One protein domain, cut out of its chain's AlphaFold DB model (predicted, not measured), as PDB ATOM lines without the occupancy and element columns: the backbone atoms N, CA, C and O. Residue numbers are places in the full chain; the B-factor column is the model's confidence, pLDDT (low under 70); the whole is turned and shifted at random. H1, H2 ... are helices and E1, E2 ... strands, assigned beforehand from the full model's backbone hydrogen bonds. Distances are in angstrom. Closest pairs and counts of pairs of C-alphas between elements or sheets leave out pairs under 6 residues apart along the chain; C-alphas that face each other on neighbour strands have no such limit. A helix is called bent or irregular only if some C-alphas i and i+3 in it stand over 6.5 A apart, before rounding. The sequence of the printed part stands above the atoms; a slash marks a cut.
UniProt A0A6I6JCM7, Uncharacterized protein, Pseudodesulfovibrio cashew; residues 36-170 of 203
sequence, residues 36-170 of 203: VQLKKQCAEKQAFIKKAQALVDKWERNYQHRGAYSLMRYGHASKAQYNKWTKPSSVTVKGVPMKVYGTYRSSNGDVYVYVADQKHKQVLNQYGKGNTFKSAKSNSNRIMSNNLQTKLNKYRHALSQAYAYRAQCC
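What this domain is: This is residues 36 to 170 of the 203 residues of an uncharacterized protein of Pseudodesulfovibrio cashew (UniProt A0A6I6JCM7). A small head, made of the sheet E1 E5 E4, the hairpin E2 and E3 and the short helices H2 and H3, sits at one end of a long arm in which H1 and H4 run side by side, opposite ways. H4 begins at the head and passes E1 on its way into the arm. The printed part has 135 residues, four named helices and five named strands, in the order H1 E1 H2 E2 E3 E4 E5 H3 H4; both sheets are antiparallel and the class is mixed. It is loose, with a radius of gyration of the C-alphas of 18.4 A, and spans 63 by 28 by 24 A.

How they stand to each other: Look first at E5, residues 110 to 116, the inner strand between antiparallel E1, residues 69 to 76, and E4, residues 102 to 105. N 72 and O 113, 3.0 A, and N 104 and O 112, 2.9 A, are within hydrogen-bond range. E2, residues 90 to 93, and E3, residues 96 to 99, form a hairpin, with N 91 and O 98 at 2.9 A. H2, residues 79 to 84, only grazes the three-stranded sheet. H3, residues 117 to 126, comes closest to E3 at the C-alphas of Lys 119 and Met 98, 6.5 A. H4, residues 130 to 169, touches H3 with residues 130 to 137 alone, in a helical hairpin; their closest C-alphas are Gly 130 and Leu 124, 4.9 A. H1, residues 36 to 67, touches H4 at a shallow tilt of 25 degrees, opposite ways, closest at C-alphas Lys 45 and Ala 162, 5.7 A. Every O i to N i+4 pair is within hydrogen-bond range in H2 and H3, 27 of 28 in H1 and 34 of 36 in H4.

Where its parts are: Find C-alpha 36 at (48.174, 10.988, -9.176); from there H1 runs 48.2 A, irregular where C-alphas 64 and 67 are 7.5 A apart. E1 is 20.8 A long and E5 19.2 A. H4 runs 56.9 A to C-alpha 169 at (35.905, 14.127, -7.951), only just irregular: C-alphas 131 and 134 are 7.0 A apart.

The domain as a whole: The C-alphas farthest apart, Val 36 and Gly 128, are 63.8 A apart. The printed part has no cut, its links are tight, and no printed residue is under 70 in pLDDT.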
ATOM      1  N   VAL A  36      47.811  12.354  -8.765       81.56
ATOM      2  CA  VAL A  36      48.174  10.988  -9.176       81.56
ATOM      3  C   VAL A  36      47.195   9.980  -8.574       81.56
ATOM      4  O   VAL A  36      46.645   9.139  -9.296       81.56
ATOM      5  N   GLN A  37      46.919  10.092  -7.273       81.62
ATOM      6  CA  GLN A  37      45.894   9.288  -6.607       81.62
ATOM      7  C   GLN A  37      44.498   9.541  -7.171       81.62
ATOM      8  O   GLN A  37      43.762   8.579  -7.396       81.62
ATOM      9  N   LEU A  38      44.149  10.795  -7.466       80.69
ATOM     10  CA  LEU A  38      42.863  11.145  -8.063       80.69
ATOM     11  C   LEU A  38      42.665  10.428  -9.405       80.69
ATOM     12  O   LEU A  38      41.677   9.712  -9.586       80.69
ATOM     13  N   LYS A  39      43.639  10.531 -10.320       81.00
ATOM     14  CA  LYS A  39      43.597   9.865 -11.632       81.00
ATOM     15  C   LYS A  39      43.471   8.345 -11.501       81.00
ATOM     16  O   LYS A  39      42.669   7.730 -12.209       81.00
ATOM     17  N   LYS A  40      44.228   7.740 -10.579       88.25
ATOM     18  CA  LYS A  40      44.169   6.300 -10.297       88.25
ATOM     19  C   LYS A  40      42.778   5.884  -9.812       88.25
ATOM     20  O   LYS A  40      42.182   4.976 -10.389       88.25
ATOM     21  N   GLN A  41      42.234   6.571  -8.810       85.62
ATOM     22  CA  GLN A  41      40.920   6.245  -8.254       85.62
ATOM     23  C   GLN A  41      39.797   6.458  -9.276       85.62
ATOM     24  O   GLN A  41      38.883   5.642  -9.359       85.62
ATOM     25  N   CYS A  42      39.877   7.487 -10.121       85.00
ATOM     26  CA  CYS A  42      38.915   7.689 -11.203       85.00
ATOM     27  C   CYS A  42      38.891   6.517 -12.197       85.00
ATOM     28  O   CYS A  42      37.811   6.018 -12.532       85.00
ATOM     29  N   ALA A  43      40.063   6.023 -12.613       86.81
ATOM     30  CA  ALA A  43      40.169   4.850 -13.481       86.81
ATOM     31  C   ALA A  43      39.632   3.577 -12.797       86.81
ATOM     32  O   ALA A  43      38.872   2.813 -13.398       86.81
ATOM     33  N   GLU A  44      39.959   3.374 -11.517       88.44
ATOM     34  CA  GLU A  44      39.458   2.250 -10.719       88.44
ATOM     35  C   GLU A  44      37.929   2.273 -10.586       88.44
ATOM     36  O   GLU A  44      37.276   1.244 -10.783       88.44
ATOM     37  N   LYS A  45      37.331   3.440 -10.309       86.00
ATOM     38  CA  LYS A  45      35.872   3.594 -10.198       86.00
ATOM     39  C   LYS A  45      35.174   3.390 -11.542       86.00
ATOM     40  O   LYS A  45      34.127   2.748 -11.573       86.00
ATOM     41  N   GLN A  46      35.748   3.848 -12.654       86.38
ATOM     42  CA  GLN A  46      35.199   3.591 -13.991       86.38
ATOM     43  C   GLN A  46      35.220   2.095 -14.342       86.38
ATOM     44  O   GLN A  46      34.206   1.544 -14.782       86.38
ATOM     45  N   ALA A  47      36.341   1.412 -14.093       88.00
ATOM     46  CA  ALA A  47      36.443  -0.033 -14.287       88.00
ATOM     47  C   ALA A  47      35.466  -0.796 -13.375       88.00
ATOM     48  O   ALA A  47      34.813  -1.753 -13.811       88.00
ATOM     49  N   PHE A  48      35.321  -0.348 -12.123       88.62
ATOM     50  CA  PHE A  48      34.351  -0.895 -11.183       88.62
ATOM     51  C   PHE A  48      32.916  -0.738 -11.686       88.62
ATOM     52  O   PHE A  48      32.194  -1.730 -11.676       88.62
ATOM     53  N   ILE A  49      32.513   0.441 -12.178       88.06
ATOM     54  CA  ILE A  49      31.159   0.682 -12.706       88.06
ATOM     55  C   ILE A  49      30.831  -0.302 -13.826       88.06
ATOM     56  O   ILE A  49      29.832  -1.011 -13.736       88.06
ATOM     57  N   LYS A  50      31.702  -0.428 -14.838       87.75
ATOM     58  CA  LYS A  50      31.480  -1.354 -15.962       87.75
ATOM     59  C   LYS A  50      31.291  -2.796 -15.478       87.75
ATOM     60  O   LYS A  50      30.384  -3.501 -15.919       87.75
ATOM     61  N   LYS A  51      32.134  -3.236 -14.539       86.50
ATOM     62  CA  LYS A  51      32.069  -4.588 -13.967       86.50
ATOM     63  C   LYS A  51      30.828  -4.790 -13.096       86.50
ATOM     64  O   LYS A  51      30.198  -5.842 -13.168       86.50
ATOM     65  N   ALA A  52      30.497  -3.816 -12.254       84.31
ATOM     66  CA  ALA A  52      29.375  -3.886 -11.331       84.31
ATOM     67  C   ALA A  52      28.037  -3.834 -12.077       84.31
ATOM     68  O   ALA A  52      27.163  -4.625 -11.743       84.31
ATOM     69  N   GLN A  53      27.910  -3.024 -13.133       87.19
ATOM     70  CA  GLN A  53      26.723  -2.991 -13.990       87.19
ATOM     71  C   GLN A  53      26.471  -4.359 -14.640       87.19
ATOM     72  O   GLN A  53      25.406  -4.940 -14.465       87.19
ATOM     73  N   ALA A  54      27.496  -4.956 -15.260       83.88
ATOM     74  CA  ALA A  54      27.381  -6.292 -15.849       83.88
ATOM     75  C   ALA A  54      26.983  -7.371 -14.819       83.88
ATOM     76  O   ALA A  54      26.282  -8.335 -15.143       83.88
ATOM     77  N   LEU A  55      27.430  -7.225 -13.565       81.75
ATOM     78  CA  LEU A  55      27.011  -8.096 -12.468       81.75
ATOM     79  C   LEU A  55      25.555  -7.844 -12.064       81.75
ATOM     80  O   LEU A  55      24.837  -8.824 -11.869       81.75
ATOM     81  N   VAL A  56      25.122  -6.587 -11.948       83.38
ATOM     82  CA  VAL A  56      23.727  -6.225 -11.650       83.38
ATOM     83  C   VAL A  56      22.803  -6.808 -12.709       83.38
ATOM     84  O   VAL A  56      21.947  -7.611 -12.350       83.38
ATOM     85  N   ASP A  57      23.054  -6.556 -13.993       83.38
ATOM     86  CA  ASP A  57      22.209  -7.059 -15.082       83.38
ATOM     87  C   ASP A  57      22.127  -8.595 -15.067       83.38
ATOM     88  O   ASP A  57      21.070  -9.198 -15.267       83.38
ATOM     89  N   LYS A  58      23.252  -9.271 -14.789       79.81
ATOM     90  CA  LYS A  58      23.286 -10.733 -14.643       79.81
ATOM     91  C   LYS A  58      22.416 -11.209 -13.477       79.81
ATOM     92  O   LYS A  58      21.700 -12.202 -13.612       79.81
ATOM     93  N   TRP A  59      22.516 -10.558 -12.322       76.56
ATOM     94  CA  TRP A  59      21.765 -10.948 -11.131       76.56
ATOM     95  C   TRP A  59      20.281 -10.588 -11.229       76.56
ATOM     96  O   TRP A  59      19.462 -11.355 -10.732       76.56
ATOM     97  N   GLU A  60      19.926  -9.501 -11.911       83.81
ATOM     98  CA  GLU A  60      18.540  -9.131 -12.206       83.81
ATOM     99  C   GLU A  60      17.871 -10.150 -13.123       83.81
ATOM    100  O   GLU A  60      16.795 -10.642 -12.785       83.81
ATOM    101  N   ARG A  61      18.540 -10.576 -14.204       79.25
ATOM    102  CA  ARG A  61      18.043 -11.681 -15.042       79.25
ATOM    103  C   ARG A  61      17.832 -12.953 -14.221       79.25
ATOM    104  O   ARG A  61      16.777 -13.581 -14.287       79.25
ATOM    105  N   ASN A  62      18.795 -13.315 -13.373       74.25
ATOM    106  CA  ASN A  62      18.643 -14.469 -12.482       74.25
ATOM    107  C   ASN A  62      17.458 -14.310 -11.517       74.25
ATOM    108  O   ASN A  62      16.761 -15.289 -11.249       74.25
ATOM    109  N   TYR A  63      17.227 -13.099 -11.004       76.81
ATOM    110  CA  TYR A  63      16.106 -12.785 -10.123       76.81
ATOM    111  C   TYR A  63      14.761 -12.880 -10.850       76.81
ATOM    112  O   TYR A  63      13.825 -13.454 -10.296       76.81
ATOM    113  N   GLN A  64      14.657 -12.391 -12.088       79.31
ATOM    114  CA  GLN A  64      13.459 -12.529 -12.926       79.31
ATOM    115  C   GLN A  64      13.126 -14.002 -13.177       79.31
ATOM    116  O   GLN A  64      11.976 -14.414 -13.041       79.31
ATOM    117  N   HIS A  65      14.139 -14.829 -13.431       76.81
ATOM    118  CA  HIS A  65      13.925 -16.249 -13.683       76.81
ATOM    119  C   HIS A  65      13.862 -17.133 -12.429       76.81
ATOM    120  O   HIS A  65      13.725 -18.349 -12.559       76.81
ATOM    121  N   ARG A  66      13.895 -16.576 -11.210       74.69
ATOM    122  CA  ARG A  66      13.872 -17.361  -9.955       74.69
ATOM    123  C   ARG A  66      12.705 -18.356  -9.866       74.69
ATOM    124  O   ARG A  66      12.811 -19.382  -9.202       74.69
ATOM    125  N   GLY A  67      11.603 -18.076 -10.567       77.56
ATOM    126  CA  GLY A  67      10.444 -18.961 -10.672       77.56
ATOM    127  C   GLY A  67      10.712 -20.275 -11.415       77.56
ATOM    128  O   GLY A  67      10.146 -21.286 -11.023       77.56
ATOM    129  N   ALA A  68      11.620 -20.309 -12.393       84.44
ATOM    130  CA  ALA A  68      11.865 -21.471 -13.264       84.44
ATOM    131  C   ALA A  68      13.021 -22.382 -12.802       84.44
ATOM    132  O   ALA A  68      13.259 -23.458 -13.364       84.44
ATOM    133  N   TYR A  69      13.764 -21.947 -11.789       88.44
ATOM    134  CA  TYR A  69      15.003 -22.589 -11.375       88.44
ATOM    135  C   TYR A  69      15.062 -22.804  -9.858       88.44
ATOM    136  O   TYR A  69      14.479 -22.054  -9.072       88.44
ATOM    137  N   SER A  70      15.811 -23.813  -9.437       91.88
ATOM    138  CA  SER A  70      15.966 -24.220  -8.046       91.88
ATOM    139  C   SER A  70      17.432 -24.287  -7.636       91.88
ATOM    140  O   SER A  70      18.321 -24.539  -8.449       91.88
ATOM    141  N   LEU A  71      17.674 -24.117  -6.341       90.94
ATOM    142  CA  LEU A  71      18.924 -24.437  -5.677       90.94
ATOM    143  C   LEU A  71      18.907 -25.902  -5.252       90.94
ATOM    144  O   LEU A  71      18.053 -26.325  -4.473       90.94
ATOM    145  N   MET A  72      19.891 -26.653  -5.726       91.12
ATOM    146  CA  MET A  72      20.133 -28.033  -5.323       91.12
ATOM    147  C   MET A  72      21.467 -28.104  -4.584       91.12
ATOM    148  O   MET A  72      22.456 -27.534  -5.046       91.12
ATOM    149  N   ARG A  73      21.514 -28.780  -3.432       89.31
ATOM    150  CA  ARG A  73      22.771 -28.977  -2.693       89.31
ATOM    151  C   ARG A  73      23.702 -29.861  -3.525       89.31
ATOM    152  O   ARG A  73      23.308 -30.944  -3.942       89.31
ATOM    153  N   TYR A  74      24.915 -29.381  -3.765       87.62
ATOM    154  CA  TYR A  74      25.947 -30.070  -4.538       87.62
ATOM    155  C   TYR A  74      27.018 -30.688  -3.637       87.62
ATOM    156  O   TYR A  74      27.464 -31.802  -3.881       87.62
ATOM    157  N   GLY A  75      27.411 -29.983  -2.577       88.88
ATOM    158  CA  GLY A  75      28.446 -30.461  -1.669       88.88
ATOM    159  C   GLY A  75      28.700 -29.496  -0.522       88.88
ATOM    160  O   GLY A  75      27.882 -28.617  -0.250       88.88
ATOM    161  N   HIS A  76      29.846 -29.656   0.130       91.44
ATOM    162  CA  HIS A  76      30.296 -28.819   1.233       91.44
ATOM    163  C   HIS A  76      31.712 -28.312   0.947       91.44
ATOM    164  O   HIS A  76      32.566 -29.079   0.510       91.44
ATOM    165  N   ALA A  77      31.953 -27.019   1.159       86.81
ATOM    166  CA  ALA A  77      33.250 -26.393   0.949       86.81
ATOM    167  C   ALA A  77      33.473 -25.234   1.929       86.81
ATOM    168  O   ALA A  77      32.610 -24.369   2.130       86.81
ATOM    169  N   SER A  78      34.684 -25.159   2.484       88.06
ATOM    170  CA  SER A  78      35.125 -23.996   3.251       88.06
ATOM    171  C   SER A  78      35.156 -22.742   2.369       88.06
ATOM    172  O   SER A  78      35.175 -22.808   1.136       88.06
ATOM    173  N   LYS A  79      35.185 -21.556   2.989       87.00
ATOM    174  CA  LYS A  79      35.273 -20.287   2.244       87.00
ATOM    175  C   LYS A  79      36.522 -20.238   1.354       87.00
ATOM    176  O   LYS A  79      36.432 -19.810   0.207       87.00
ATOM    177  N   ALA A  80      37.661 -20.712   1.862       86.88
ATOM    178  CA  ALA A  80      38.915 -20.751   1.114       86.88
ATOM    179  C   ALA A  80      38.830 -21.697  -0.094       86.88
ATOM    180  O   ALA A  80      39.240 -21.322  -1.192       86.88
ATOM    181  N   GLN A  81      38.237 -22.882   0.087       87.25
ATOM    182  CA  GLN A  81      38.013 -23.838  -0.999       87.25
ATOM    183  C   GLN A  81      37.070 -23.259  -2.055       87.25
ATOM    184  O   GLN A  81      37.398 -23.263  -3.235       87.25
ATOM    185  N   TYR A  82      35.939 -22.684  -1.640       85.12
ATOM    186  CA  TYR A  82      34.953 -22.113  -2.557       85.12
ATOM    187  C   TYR A  82      35.506 -20.941  -3.385       85.12
ATOM    188  O   TYR A  82      35.127 -20.779  -4.541       85.12
ATOM    189  N   ASN A  83      36.417 -20.141  -2.824       84.44
ATOM    190  CA  ASN A  83      37.052 -19.034  -3.545       84.44
ATOM    191  C   ASN A  83      38.023 -19.507  -4.637       84.44
ATOM    192  O   ASN A  83      38.147 -18.839  -5.660       84.44
ATOM    193  N   LYS A  84      38.705 -20.637  -4.418       84.81
ATOM    194  CA  LYS A  84      39.610 -21.260  -5.398       84.81
ATOM    195  C   LYS A  84      38.881 -22.214  -6.350       84.81
ATOM    196  O   LYS A  84      39.457 -22.660  -7.335       84.81
ATOM    197  N   TRP A  85      37.632 -22.554  -6.046       80.88
ATOM    198  CA  TRP A  85      36.858 -23.536  -6.789       80.88
ATOM    199  C   TRP A  85      36.385 -22.991  -8.139       80.88
ATOM    200  O   TRP A  85      35.673 -21.984  -8.216       80.88
ATOM    201  N   THR A  86      36.723 -23.712  -9.208       84.00
ATOM    202  CA  THR A  86      36.179 -23.457 -10.543       84.00
ATOM    203  C   THR A  86      34.709 -23.844 -10.572       84.00
ATOM    204  O   THR A  86      34.345 -25.006 -10.394       84.00
ATOM    205  N   LYS A  87      33.844 -22.853 -10.800       82.94
ATOM    206  CA  LYS A  87      32.399 -23.072 -10.865       82.94
ATOM    207  C   LYS A  87      32.075 -23.977 -12.060       82.94
ATOM    208  O   LYS A  87      32.381 -23.583 -13.186       82.94
ATOM    209  N   PRO A  88      31.432 -25.136 -11.848       86.69
ATOM    210  CA  PRO A  88      31.050 -26.012 -12.941       86.69
ATOM    211  C   PRO A  88      29.983 -25.330 -13.798       86.69
ATOM    212  O   PRO A  88      29.076 -24.682 -13.274       86.69
ATOM    213  N   SER A  89      30.086 -25.491 -15.114       88.56
ATOM    214  CA  SER A  89      29.057 -25.089 -16.082       88.56
ATOM    215  C   SER A  89      27.946 -26.138 -16.213       88.56
ATOM    216  O   SER A  89      26.818 -25.815 -16.591       88.56
ATOM    217  N   SER A  90      28.238 -27.387 -15.852       92.56
ATOM    218  CA  SER A  90      27.304 -28.509 -15.805       92.56
ATOM    219  C   SER A  90      27.689 -29.483 -14.699       92.56
ATOM    220  O   SER A  90      28.869 -29.634 -14.386       92.56
ATOM    221  N   VAL A  91      26.703 -30.168 -14.132       91.94
ATOM    222  CA  VAL A  91      26.908 -31.266 -13.183       91.94
ATOM    223  C   VAL A  91      26.003 -32.435 -13.550       91.94
ATOM    224  O   VAL A  91      24.935 -32.238 -14.134       91.94
ATOM    225  N   THR A  92      26.413 -33.643 -13.180       92.56
ATOM    226  CA  THR A  92      25.581 -34.845 -13.284       92.56
ATOM    227  C   THR A  92      25.308 -35.352 -11.882       92.56
ATOM    228  O   THR A  92      26.239 -35.619 -11.125       92.56
ATOM    229  N   VAL A  93      24.033 -35.484 -11.522       88.12
ATOM    230  CA  VAL A  93      23.621 -36.004 -10.212       88.12
ATOM    231  C   VAL A  93      22.635 -37.135 -10.440       88.12
ATOM    232  O   VAL A  93      21.622 -36.938 -11.103       88.12
ATOM    233  N   LYS A  94      22.953 -38.330  -9.924       87.56
ATOM    234  CA  LYS A  94      22.146 -39.550 -10.124       87.56
ATOM    235  C   LYS A  94      21.783 -39.791 -11.596       87.56
ATOM    236  O   LYS A  94      20.629 -40.021 -11.932       87.56
ATOM    237  N   GLY A  95      22.772 -39.666 -12.482       87.75
ATOM    238  CA  GLY A  95      22.585 -39.870 -13.922       87.75
ATOM    239  C   GLY A  95      21.804 -38.765 -14.642       87.75
ATOM    240  O   GLY A  95      21.631 -38.849 -15.850       87.75
ATOM    241  N   VAL A  96      21.359 -37.709 -13.949       90.44
ATOM    242  CA  VAL A  96      20.670 -36.570 -14.569       90.44
ATOM    243  C   VAL A  96      21.692 -35.477 -14.901       90.44
ATOM    244  O   VAL A  96      22.178 -34.811 -13.979       90.44
ATOM    245  N   PRO A  97      22.020 -35.247 -16.187       92.19
ATOM    246  CA  PRO A  97      22.864 -34.129 -16.584       92.19
ATOM    247  C   PRO A  97      22.076 -32.821 -16.483       92.19
ATOM    248  O   PRO A  97      20.920 -32.715 -16.920       92.19
ATOM    249  N   MET A  98      22.707 -31.801 -15.910       92.25
ATOM    250  CA  MET A  98      22.100 -30.492 -15.719       92.25
ATOM    251  C   MET A  98      23.103 -29.358 -15.913       92.25
ATOM    252  O   MET A  98      24.217 -29.374 -15.394       92.25
ATOM    253  N   LYS A  99      22.665 -28.335 -16.650       91.88
ATOM    254  CA  LYS A  99      23.384 -27.070 -16.795       91.88
ATOM    255  C   LYS A  99      23.290 -26.271 -15.496       91.88
ATOM    256  O   LYS A  99      22.210 -26.161 -14.912       91.88
ATOM    257  N   VAL A 100      24.412 -25.697 -15.079       89.25
ATOM    258  CA  VAL A 100      24.528 -24.856 -13.887       89.25
ATOM    259  C   VAL A 100      24.533 -23.391 -14.311       89.25
ATOM    260  O   VAL A 100      25.399 -22.938 -15.052       89.25
ATOM    261  N   TYR A 101      23.561 -22.634 -13.814       84.06
ATOM    262  CA  TYR A 101      23.403 -21.205 -14.111       84.06
ATOM    263  C   TYR A 101      24.112 -20.311 -13.084       84.06
ATOM    264  O   TYR A 101      24.344 -19.121 -13.303       84.06
ATOM    265  N   GLY A 102      24.479 -20.889 -11.945       83.44
ATOM    266  CA  GLY A 102      25.146 -20.198 -10.856       83.44
ATOM    267  C   GLY A 102      25.402 -21.125  -9.681       83.44
ATOM    268  O   GLY A 102      24.894 -22.242  -9.622       83.44
ATOM    269  N   THR A 103      26.193 -20.647  -8.728       86.19
ATOM    270  CA  THR A 103      26.472 -21.370  -7.489       86.19
ATOM    271  C   THR A 103      26.328 -20.439  -6.294       86.19
ATOM    272  O   THR A 103      26.508 -19.222  -6.401       86.19
ATOM    273  N   TYR A 104      25.994 -21.018  -5.148       85.19
ATOM    274  CA  TYR A 104      25.809 -20.322  -3.884       85.19
ATOM    275  C   TYR A 104      26.446 -21.141  -2.764       85.19
ATOM    276  O   TYR A 104      26.202 -22.334  -2.679       85.19
ATOM    277  N   ARG A 105      27.242 -20.511  -1.898       88.69
ATOM    278  CA  ARG A 105      27.738 -21.132  -0.666       88.69
ATOM    279  C   ARG A 105      27.027 -20.498   0.521       88.69
ATOM    280  O   ARG A 105      27.092 -19.280   0.683       88.69
ATOM    281  N   SER A 106      26.391 -21.316   1.345       84.25
ATOM    282  CA  SER A 106      25.822 -20.890   2.622       84.25
ATOM    283  C   SER A 106      26.914 -20.539   3.641       84.25
ATOM    284  O   SER A 106      28.087 -20.893   3.481       84.25
ATOM    285  N   SER A 107      26.538 -19.845   4.715       82.31
ATOM    286  CA  SER A 107      27.412 -19.601   5.872       82.31
ATOM    287  C   SER A 107      28.005 -20.900   6.419       82.31
ATOM    288  O   SER A 107      29.204 -20.956   6.686       82.31
ATOM    289  N   ASN A 108      27.189 -21.954   6.453       84.81
ATOM    290  CA  ASN A 108      27.509 -23.262   7.015       84.81
ATOM    291  C   ASN A 108      28.375 -24.120   6.079       84.81
ATOM    292  O   ASN A 108      28.548 -25.298   6.337       84.81
ATOM    293  N   GLY A 109      28.887 -23.572   4.971       85.50
ATOM    294  CA  GLY A 109      29.781 -24.285   4.052       85.50
ATOM    295  C   GLY A 109      29.076 -25.100   2.967       85.50
ATOM    296  O   GLY A 109      29.720 -25.491   1.999       85.50
ATOM    297  N   ASP A 110      27.758 -25.291   3.042       89.62
ATOM    298  CA  ASP A 110      27.029 -25.991   1.980       89.62
ATOM    299  C   ASP A 110      27.020 -25.194   0.679       89.62
ATOM    300  O   ASP A 110      26.669 -24.012   0.656       89.62
ATOM    301  N   VAL A 111      27.366 -25.874  -0.407       89.81
ATOM    302  CA  VAL A 111      27.373 -25.354  -1.767       89.81
ATOM    303  C   VAL A 111      26.133 -25.847  -2.496       89.81
ATOM    304  O   VAL A 111      25.851 -27.042  -2.559       89.81
ATOM    305  N   TYR A 112      25.421 -24.907  -3.095       90.00
ATOM    306  CA  TYR A 112      24.241 -25.108  -3.910       90.00
ATOM    307  C   TYR A 112      24.536 -24.715  -5.354       90.00
ATOM    308  O   TYR A 112      25.221 -23.721  -5.617       90.00
ATOM    309  N   VAL A 113      23.979 -25.476  -6.288       91.06
ATOM    310  CA  VAL A 113      23.982 -25.182  -7.722       91.06
ATOM    311  C   VAL A 113      22.597 -24.715  -8.152       91.06
ATOM    312  O   VAL A 113      21.582 -25.240  -7.694       91.06
ATOM    313  N   TYR A 114      22.565 -23.708  -9.018       90.62
ATOM    314  CA  TYR A 114      21.348 -23.156  -9.597       90.62
ATOM    315  C   TYR A 114      21.026 -23.887 -10.899       90.62
ATOM    316  O   TYR A 114      21.806 -23.820 -11.853       90.62
ATOM    317  N   VAL A 115      19.911 -24.616 -10.916       91.31
ATOM    318  CA  VAL A 115      19.551 -25.576 -11.971       91.31
ATOM    319  C   VAL A 115      18.067 -25.470 -12.316       91.31
ATOM    320  O   VAL A 115      17.282 -24.938 -11.536       91.31
ATOM    321  N   ALA A 116      17.657 -25.960 -13.488       92.12
ATOM    322  CA  ALA A 116      16.249 -25.938 -13.898       92.12
ATOM    323  C   ALA A 116      15.374 -26.795 -12.971       92.12
ATOM    324  O   ALA A 116      15.762 -27.902 -12.592       92.12
ATOM    325  N   ASP A 117      14.169 -26.315 -12.664       92.94
ATOM    326  CA  ASP A 117      13.214 -27.002 -11.787       92.94
ATOM    327  C   ASP A 117      12.912 -28.428 -12.238       92.94
ATOM    328  O   ASP A 117      12.928 -29.357 -11.431       92.94
ATOM    329  N   GLN A 118      12.718 -28.619 -13.545       92.56
ATOM    330  CA  GLN A 118      12.490 -29.934 -14.138       92.56
ATOM    331  C   GLN A 118      13.630 -30.907 -13.808       92.56
ATOM    332  O   GLN A 118      13.376 -32.058 -13.460       92.56
ATOM    333  N   LYS A 119      14.886 -30.445 -13.865       93.38
ATOM    334  CA  LYS A 119      16.067 -31.265 -13.563       93.38
ATOM    335  C   LYS A 119      16.189 -31.557 -12.072       93.38
ATOM    336  O   LYS A 119      16.493 -32.686 -11.699       93.38
ATOM    337  N   HIS A 120      15.889 -30.583 -11.215       92.75
ATOM    338  CA  HIS A 120      15.864 -30.801  -9.770       92.75
ATOM    339  C   HIS A 120      14.778 -31.812  -9.371       92.75
ATOM    340  O   HIS A 120      15.055 -32.744  -8.617       92.75
ATOM    341  N   LYS A 121      13.569 -31.691  -9.934       94.06
ATOM    342  CA  LYS A 121      12.481 -32.657  -9.732       94.06
ATOM    343  C   LYS A 121      12.869 -34.053 -10.221       94.06
ATOM    344  O   LYS A 121      12.627 -35.018  -9.507       94.06
ATOM    345  N   GLN A 122      13.511 -34.163 -11.388       93.31
ATOM    346  CA  GLN A 122      14.035 -35.438 -11.893       93.31
ATOM    347  C   GLN A 122      15.008 -36.080 -10.899       93.31
ATOM    348  O   GLN A 122      14.837 -37.248 -10.569       93.31
ATOM    349  N   VAL A 123      15.967 -35.324 -10.359       91.44
ATOM    350  CA  VAL A 123      16.890 -35.845  -9.338       91.44
ATOM    351  C   VAL A 123      16.149 -36.281  -8.076       91.44
ATOM    352  O   VAL A 123      16.387 -37.379  -7.586       91.44
ATOM    353  N   LEU A 124      15.225 -35.472  -7.558       91.69
ATOM    354  CA  LEU A 124      14.446 -35.852  -6.376       91.69
ATOM    355  C   LEU A 124      13.607 -37.114  -6.615       91.69
ATOM    356  O   LEU A 124      13.522 -37.950  -5.721       91.69
ATOM    357  N   ASN A 125      13.048 -37.293  -7.814       91.88
ATOM    358  CA  ASN A 125      12.357 -38.525  -8.196       91.88
ATOM    359  C   ASN A 125      13.305 -39.735  -8.176       91.88
ATOM    360  O   ASN A 125      12.927 -40.769  -7.637       91.88
ATOM    361  N   GLN A 126      14.543 -39.596  -8.671       90.81
ATOM    362  CA  GLN A 126      15.568 -40.655  -8.609       90.81
ATOM    363  C   GLN A 126      15.949 -41.043  -7.167       90.81
ATOM    364  O   GLN A 126      16.444 -42.137  -6.926       90.81
ATOM    365  N   TYR A 127      15.706 -40.161  -6.192       88.56
ATOM    366  CA  TYR A 127      15.882 -40.445  -4.763       88.56
ATOM    367  C   TYR A 127      14.608 -40.948  -4.061       88.56
ATOM    368  O   TYR A 127      14.624 -41.092  -2.840       88.56
ATOM    369  N   GLY A 128      13.493 -41.144  -4.775       87.81
ATOM    370  CA  GLY A 128      12.195 -41.460  -4.161       87.81
ATOM    371  C   GLY A 128      11.591 -40.301  -3.352       87.81
ATOM    372  O   GLY A 128      10.750 -40.514  -2.488       87.81
ATOM    373  N   LYS A 129      12.032 -39.061  -3.602       89.44
ATOM    374  CA  LYS A 129      11.652 -37.842  -2.862       89.44
ATOM    375  C   LYS A 129      10.911 -36.820  -3.731       89.44
ATOM    376  O   LYS A 129      10.925 -35.629  -3.418       89.44
ATOM    377  N   GLY A 130      10.268 -37.233  -4.821       81.38
ATOM    378  CA  GLY A 130       9.613 -36.321  -5.777       81.38
ATOM    379  C   GLY A 130       8.572 -35.379  -5.160       81.38
ATOM    380  O   GLY A 130       8.504 -34.192  -5.474       81.38
ATOM    381  N   ASN A 131       7.817 -35.897  -4.202       88.25
ATOM    382  CA  ASN A 131       6.823 -35.224  -3.368       88.25
ATOM    383  C   ASN A 131       7.422 -34.098  -2.495       88.25
ATOM    384  O   ASN A 131       6.716 -33.160  -2.129       88.25
ATOM    385  N   THR A 132       8.733 -34.113  -2.236       90.50
ATOM    386  CA  THR A 132       9.442 -33.035  -1.517       90.50
ATOM    387  C   THR A 132       9.832 -31.856  -2.410       90.50
ATOM    388  O   THR A 132      10.316 -30.838  -1.920       90.50
ATOM    389  N   PHE A 133       9.601 -31.937  -3.725       90.44
ATOM    390  CA  PHE A 133       9.997 -30.870  -4.643       90.44
ATOM    391  C   PHE A 133       9.361 -29.521  -4.280       90.44
ATOM    392  O   PHE A 133      10.042 -28.500  -4.317       90.44
ATOM    393  N   LYS A 134       8.087 -29.500  -3.863       90.94
ATOM    394  CA  LYS A 134       7.393 -28.253  -3.493       90.94
ATOM    395  C   LYS A 134       8.060 -27.558  -2.300       90.94
ATOM    396  O   LYS A 134       8.264 -26.344  -2.336       90.94
ATOM    397  N   SER A 135       8.447 -28.312  -1.266       90.69
ATOM    398  CA  SER A 135       9.144 -27.758  -0.097       90.69
ATOM    399  C   SER A 135      10.579 -27.344  -0.436       90.69
ATOM    400  O   SER A 135      11.002 -26.249  -0.060       90.69
ATOM    401  N   ALA A 136      11.296 -28.146  -1.229       87.25
ATOM    402  CA  ALA A 136      12.628 -27.808  -1.728       87.25
ATOM    403  C   ALA A 136      12.616 -26.520  -2.572       87.25
ATOM    404  O   ALA A 136      13.459 -25.641  -2.382       87.25
ATOM    405  N   LYS A 137      11.619 -26.365  -3.452       90.19
ATOM    406  CA  LYS A 137      11.412 -25.170  -4.274       90.19
ATOM    407  C   LYS A 137      11.088 -23.945  -3.425       90.19
ATOM    408  O   LYS A 137      11.686 -22.895  -3.635       90.19
ATOM    409  N   SER A 138      10.192 -24.072  -2.445       89.50
ATOM    410  CA  SER A 138       9.858 -22.974  -1.527       89.50
ATOM    411  C   SER A 138      11.093 -22.488  -0.756       89.50
ATOM    412  O   SER A 138      11.408 -21.296  -0.759       89.50
ATOM    413  N   ASN A 139      11.878 -23.415  -0.194       87.31
ATOM    414  CA  ASN A 139      13.116 -23.064   0.502       87.31
ATOM    415  C   ASN A 139      14.145 -22.424  -0.444       87.31
ATOM    416  O   ASN A 139      14.759 -21.415  -0.100       87.31
ATOM    417  N   SER A 140      14.290 -22.964  -1.657       88.19
ATOM    418  CA  SER A 140      15.125 -22.380  -2.706       88.19
ATOM    419  C   SER A 140      14.712 -20.939  -3.015       88.19
ATOM    420  O   SER A 140      15.553 -20.044  -2.994       88.19
ATOM    421  N   ASN A 141      13.421 -20.685  -3.240       86.94
ATOM    422  CA  ASN A 141      12.897 -19.350  -3.530       86.94
ATOM    423  C   ASN A 141      13.158 -18.369  -2.385       86.94
ATOM    424  O   ASN A 141      13.549 -17.233  -2.650       86.94
ATOM    425  N   ARG A 142      13.003 -18.803  -1.130       86.25
ATOM    426  CA  ARG A 142      13.318 -17.989   0.051       86.25
ATOM    427  C   ARG A 142      14.802 -17.618   0.101       86.25
ATOM    428  O   ARG A 142      15.139 -16.445   0.231       86.25
ATOM    429  N   ILE A 143      15.690 -18.604  -0.054       82.06
ATOM    430  CA  ILE A 143      17.146 -18.390  -0.044       82.06
ATOM    431  C   ILE A 143      17.556 -17.462  -1.189       82.06
ATOM    432  O   ILE A 143      18.328 -16.527  -0.970       82.06
ATOM    433  N   MET A 144      17.053 -17.707  -2.400       80.75
ATOM    434  CA  MET A 144      17.362 -16.893  -3.571       80.75
ATOM    435  C   MET A 144      16.837 -15.473  -3.420       80.75
ATOM    436  O   MET A 144      17.603 -14.550  -3.649       80.75
ATOM    437  N   SER A 145      15.586 -15.277  -2.999       81.88
ATOM    438  CA  SER A 145      15.000 -13.935  -2.876       81.88
ATOM    439  C   SER A 145      15.796 -13.084  -1.888       81.88
ATOM    440  O   SER A 145      16.275 -12.017  -2.260       81.88
ATOM    441  N   ASN A 146      16.069 -13.607  -0.690       79.38
ATOM    442  CA  ASN A 146      16.801 -12.865   0.339       79.38
ATOM    443  C   ASN A 146      18.253 -12.569  -0.072       79.38
ATOM    444  O   ASN A 146      18.747 -11.456   0.117       79.38
ATOM    445  N   ASN A 147      18.951 -13.543  -0.668       75.75
ATOM    446  CA  ASN A 147      20.358 -13.370  -1.042       75.75
ATOM    447  C   ASN A 147      20.547 -12.543  -2.314       75.75
ATOM    448  O   ASN A 147      21.463 -11.722  -2.373       75.75
ATOM    449  N   LEU A 148      19.735 -12.783  -3.348       75.94
ATOM    450  CA  LEU A 148      19.820 -12.042  -4.605       75.94
ATOM    451  C   LEU A 148      19.475 -10.580  -4.369       75.94
ATOM    452  O   LEU A 148      20.216  -9.724  -4.835       75.94
ATOM    453  N   GLN A 149      18.428 -10.297  -3.592       81.44
ATOM    454  CA  GLN A 149      18.036  -8.927  -3.287       81.44
ATOM    455  C   GLN A 149      19.097  -8.208  -2.451       81.44
ATOM    456  O   GLN A 149      19.519  -7.120  -2.823       81.44
ATOM    457  N   THR A 150      19.637  -8.848  -1.407       81.50
ATOM    458  CA  THR A 150      20.754  -8.280  -0.627       81.50
ATOM    459  C   THR A 150      21.982  -7.998  -1.501       81.50
ATOM    460  O   THR A 150      22.588  -6.931  -1.402       81.50
ATOM    461  N   LYS A 151      22.358  -8.925  -2.395       79.12
ATOM    462  CA  LYS A 151      23.483  -8.719  -3.322       79.12
ATOM    463  C   LYS A 151      23.209  -7.593  -4.314       79.12
ATOM    464  O   LYS A 151      24.088  -6.762  -4.514       79.12
ATOM    465  N   LEU A 152      22.023  -7.567  -4.919       83.19
ATOM    466  CA  LEU A 152      21.611  -6.519  -5.849       83.19
ATOM    467  C   LEU A 152      21.643  -5.153  -5.172       83.19
ATOM    468  O   LEU A 152      22.272  -4.246  -5.701       83.19
ATOM    469  N   ASN A 153      21.070  -5.030  -3.975       86.12
ATOM    470  CA  ASN A 153      21.083  -3.788  -3.206       86.12
ATOM    471  C   ASN A 153      22.514  -3.339  -2.896       86.12
ATOM    472  O   ASN A 153      22.851  -2.185  -3.135       86.12
ATOM    473  N   LYS A 154      23.392  -4.259  -2.468       84.62
ATOM    474  CA  LYS A 154      24.809  -3.948  -2.227       84.62
ATOM    475  C   LYS A 154      25.518  -3.433  -3.485       84.62
ATOM    476  O   LYS A 154      26.273  -2.469  -3.404       84.62
ATOM    477  N   TYR A 155      25.305  -4.071  -4.638       84.19
ATOM    478  CA  TYR A 155      25.930  -3.636  -5.891       84.19
ATOM    479  C   TYR A 155      25.338  -2.328  -6.420       84.19
ATOM    480  O   TYR A 155      26.104  -1.484  -6.869       84.19
ATOM    481  N   ARG A 156      24.018  -2.132  -6.329       86.44
ATOM    482  CA  ARG A 156      23.346  -0.876  -6.699       86.44
ATOM    483  C   ARG A 156      23.821   0.289  -5.830       86.44
ATOM    484  O   ARG A 156      24.153   1.338  -6.365       86.44
ATOM    485  N   HIS A 157      23.949   0.074  -4.523       86.69
ATOM    486  CA  HIS A 157      24.510   1.062  -3.602       86.69
ATOM    487  C   HIS A 157      25.956   1.422  -3.963       86.69
ATOM    488  O   HIS A 157      26.286   2.589  -4.147       86.69
ATOM    489  N   ALA A 158      26.817   0.416  -4.153       84.50
ATOM    490  CA  ALA A 158      28.210   0.644  -4.536       84.50
ATOM    491  C   ALA A 158      28.348   1.321  -5.915       84.50
ATOM    492  O   ALA A 158      29.268   2.110  -6.120       84.50
ATOM    493  N   LEU A 159      27.446   1.023  -6.859       86.81
ATOM    494  CA  LEU A 159      27.356   1.721  -8.143       86.81
ATOM    495  C   LEU A 159      26.988   3.189  -7.948       86.81
ATOM    496  O   LEU A 159      27.676   4.041  -8.496       86.81
ATOM    497  N   SER A 160      25.959   3.477  -7.147       86.31
ATOM    498  CA  SER A 160      25.544   4.846  -6.821       86.31
ATOM    499  C   SER A 160      26.710   5.662  -6.256       86.31
ATOM    500  O   SER A 160      27.029   6.728  -6.778       86.31
ATOM    501  N   GLN A 161      27.435   5.110  -5.280       85.38
ATOM    502  CA  GLN A 161      28.627   5.748  -4.711       85.38
ATOM    503  C   GLN A 161      29.741   5.952  -5.748       85.38
ATOM    504  O   GLN A 161      30.404   6.986  -5.761       85.38
ATOM    505  N   ALA A 162      29.971   4.983  -6.639       85.88
ATOM    506  CA  ALA A 162      30.980   5.119  -7.688       85.88
ATOM    507  C   ALA A 162      30.599   6.183  -8.732       85.88
ATOM    508  O   ALA A 162      31.476   6.917  -9.190       85.88
ATOM    509  N   TYR A 163      29.317   6.288  -9.092       83.56
ATOM    510  CA  TYR A 163      28.810   7.351  -9.961       83.56
ATOM    511  C   TYR A 163      28.968   8.721  -9.310       83.56
ATOM    512  O   TYR A 163      29.514   9.624  -9.938       83.56
ATOM    513  N   ALA A 164      28.567   8.850  -8.047       84.31
ATOM    514  CA  ALA A 164      28.690  10.094  -7.305       84.31
ATOM    515  C   ALA A 164      30.166  10.511  -7.134       84.31
ATOM    516  O   ALA A 164      30.500  11.664  -7.394       84.31
ATOM    517  N   TYR A 165      31.080   9.567  -6.857       85.00
ATOM    518  CA  TYR A 165      32.524   9.843  -6.805       85.00
ATOM    519  C   TYR A 165      33.046  10.357  -8.147       85.00
ATOM    520  O   TYR A 165      33.807  11.320  -8.201       85.00
ATOM    521  N   ARG A 166      32.628   9.743  -9.261       83.56
ATOM    522  CA  ARG A 166      33.027  10.219 -10.591       83.56
ATOM    523  C   ARG A 166      32.473  11.606 -10.901       83.56
ATOM    524  O   ARG A 166      33.199  12.409 -11.475       83.56
ATOM    525  N   ALA A 167      31.225  11.875 -10.531       81.06
ATOM    526  CA  ALA A 167      30.599  13.171 -10.756       81.06
ATOM    527  C   ALA A 167      31.299  14.287  -9.964       81.06
ATOM    528  O   ALA A 167      31.577  15.341 -10.528       81.06
ATOM    529  N   GLN A 168      31.620  14.031  -8.693       82.25
ATOM    530  CA  GLN A 168      32.164  15.035  -7.777       82.25
ATOM    531  C   GLN A 168      33.687  15.194  -7.882       82.25
ATOM    532  O   GLN A 168      34.181  16.315  -7.876       82.25
ATOM    533  N   CYS A 169      34.439  14.096  -8.024       82.06
ATOM    534  CA  CYS A 169      35.905  14.127  -7.951       82.06
ATOM    535  C   CYS A 169      36.600  14.037  -9.309       82.06
ATOM    536  O   CYS A 169      37.696  14.562  -9.478       82.06
ATOM    537  N   CYS A 170      36.000  13.359 -10.289       81.31
ATOM    538  CA  CYS A 170      36.671  13.098 -11.567       81.31
ATOM    539  C   CYS A 170      36.354  14.134 -12.652       81.31
ATOM    540  O   CYS A 170      36.922  14.042 -13.739       81.31
TER     541      CYS A 170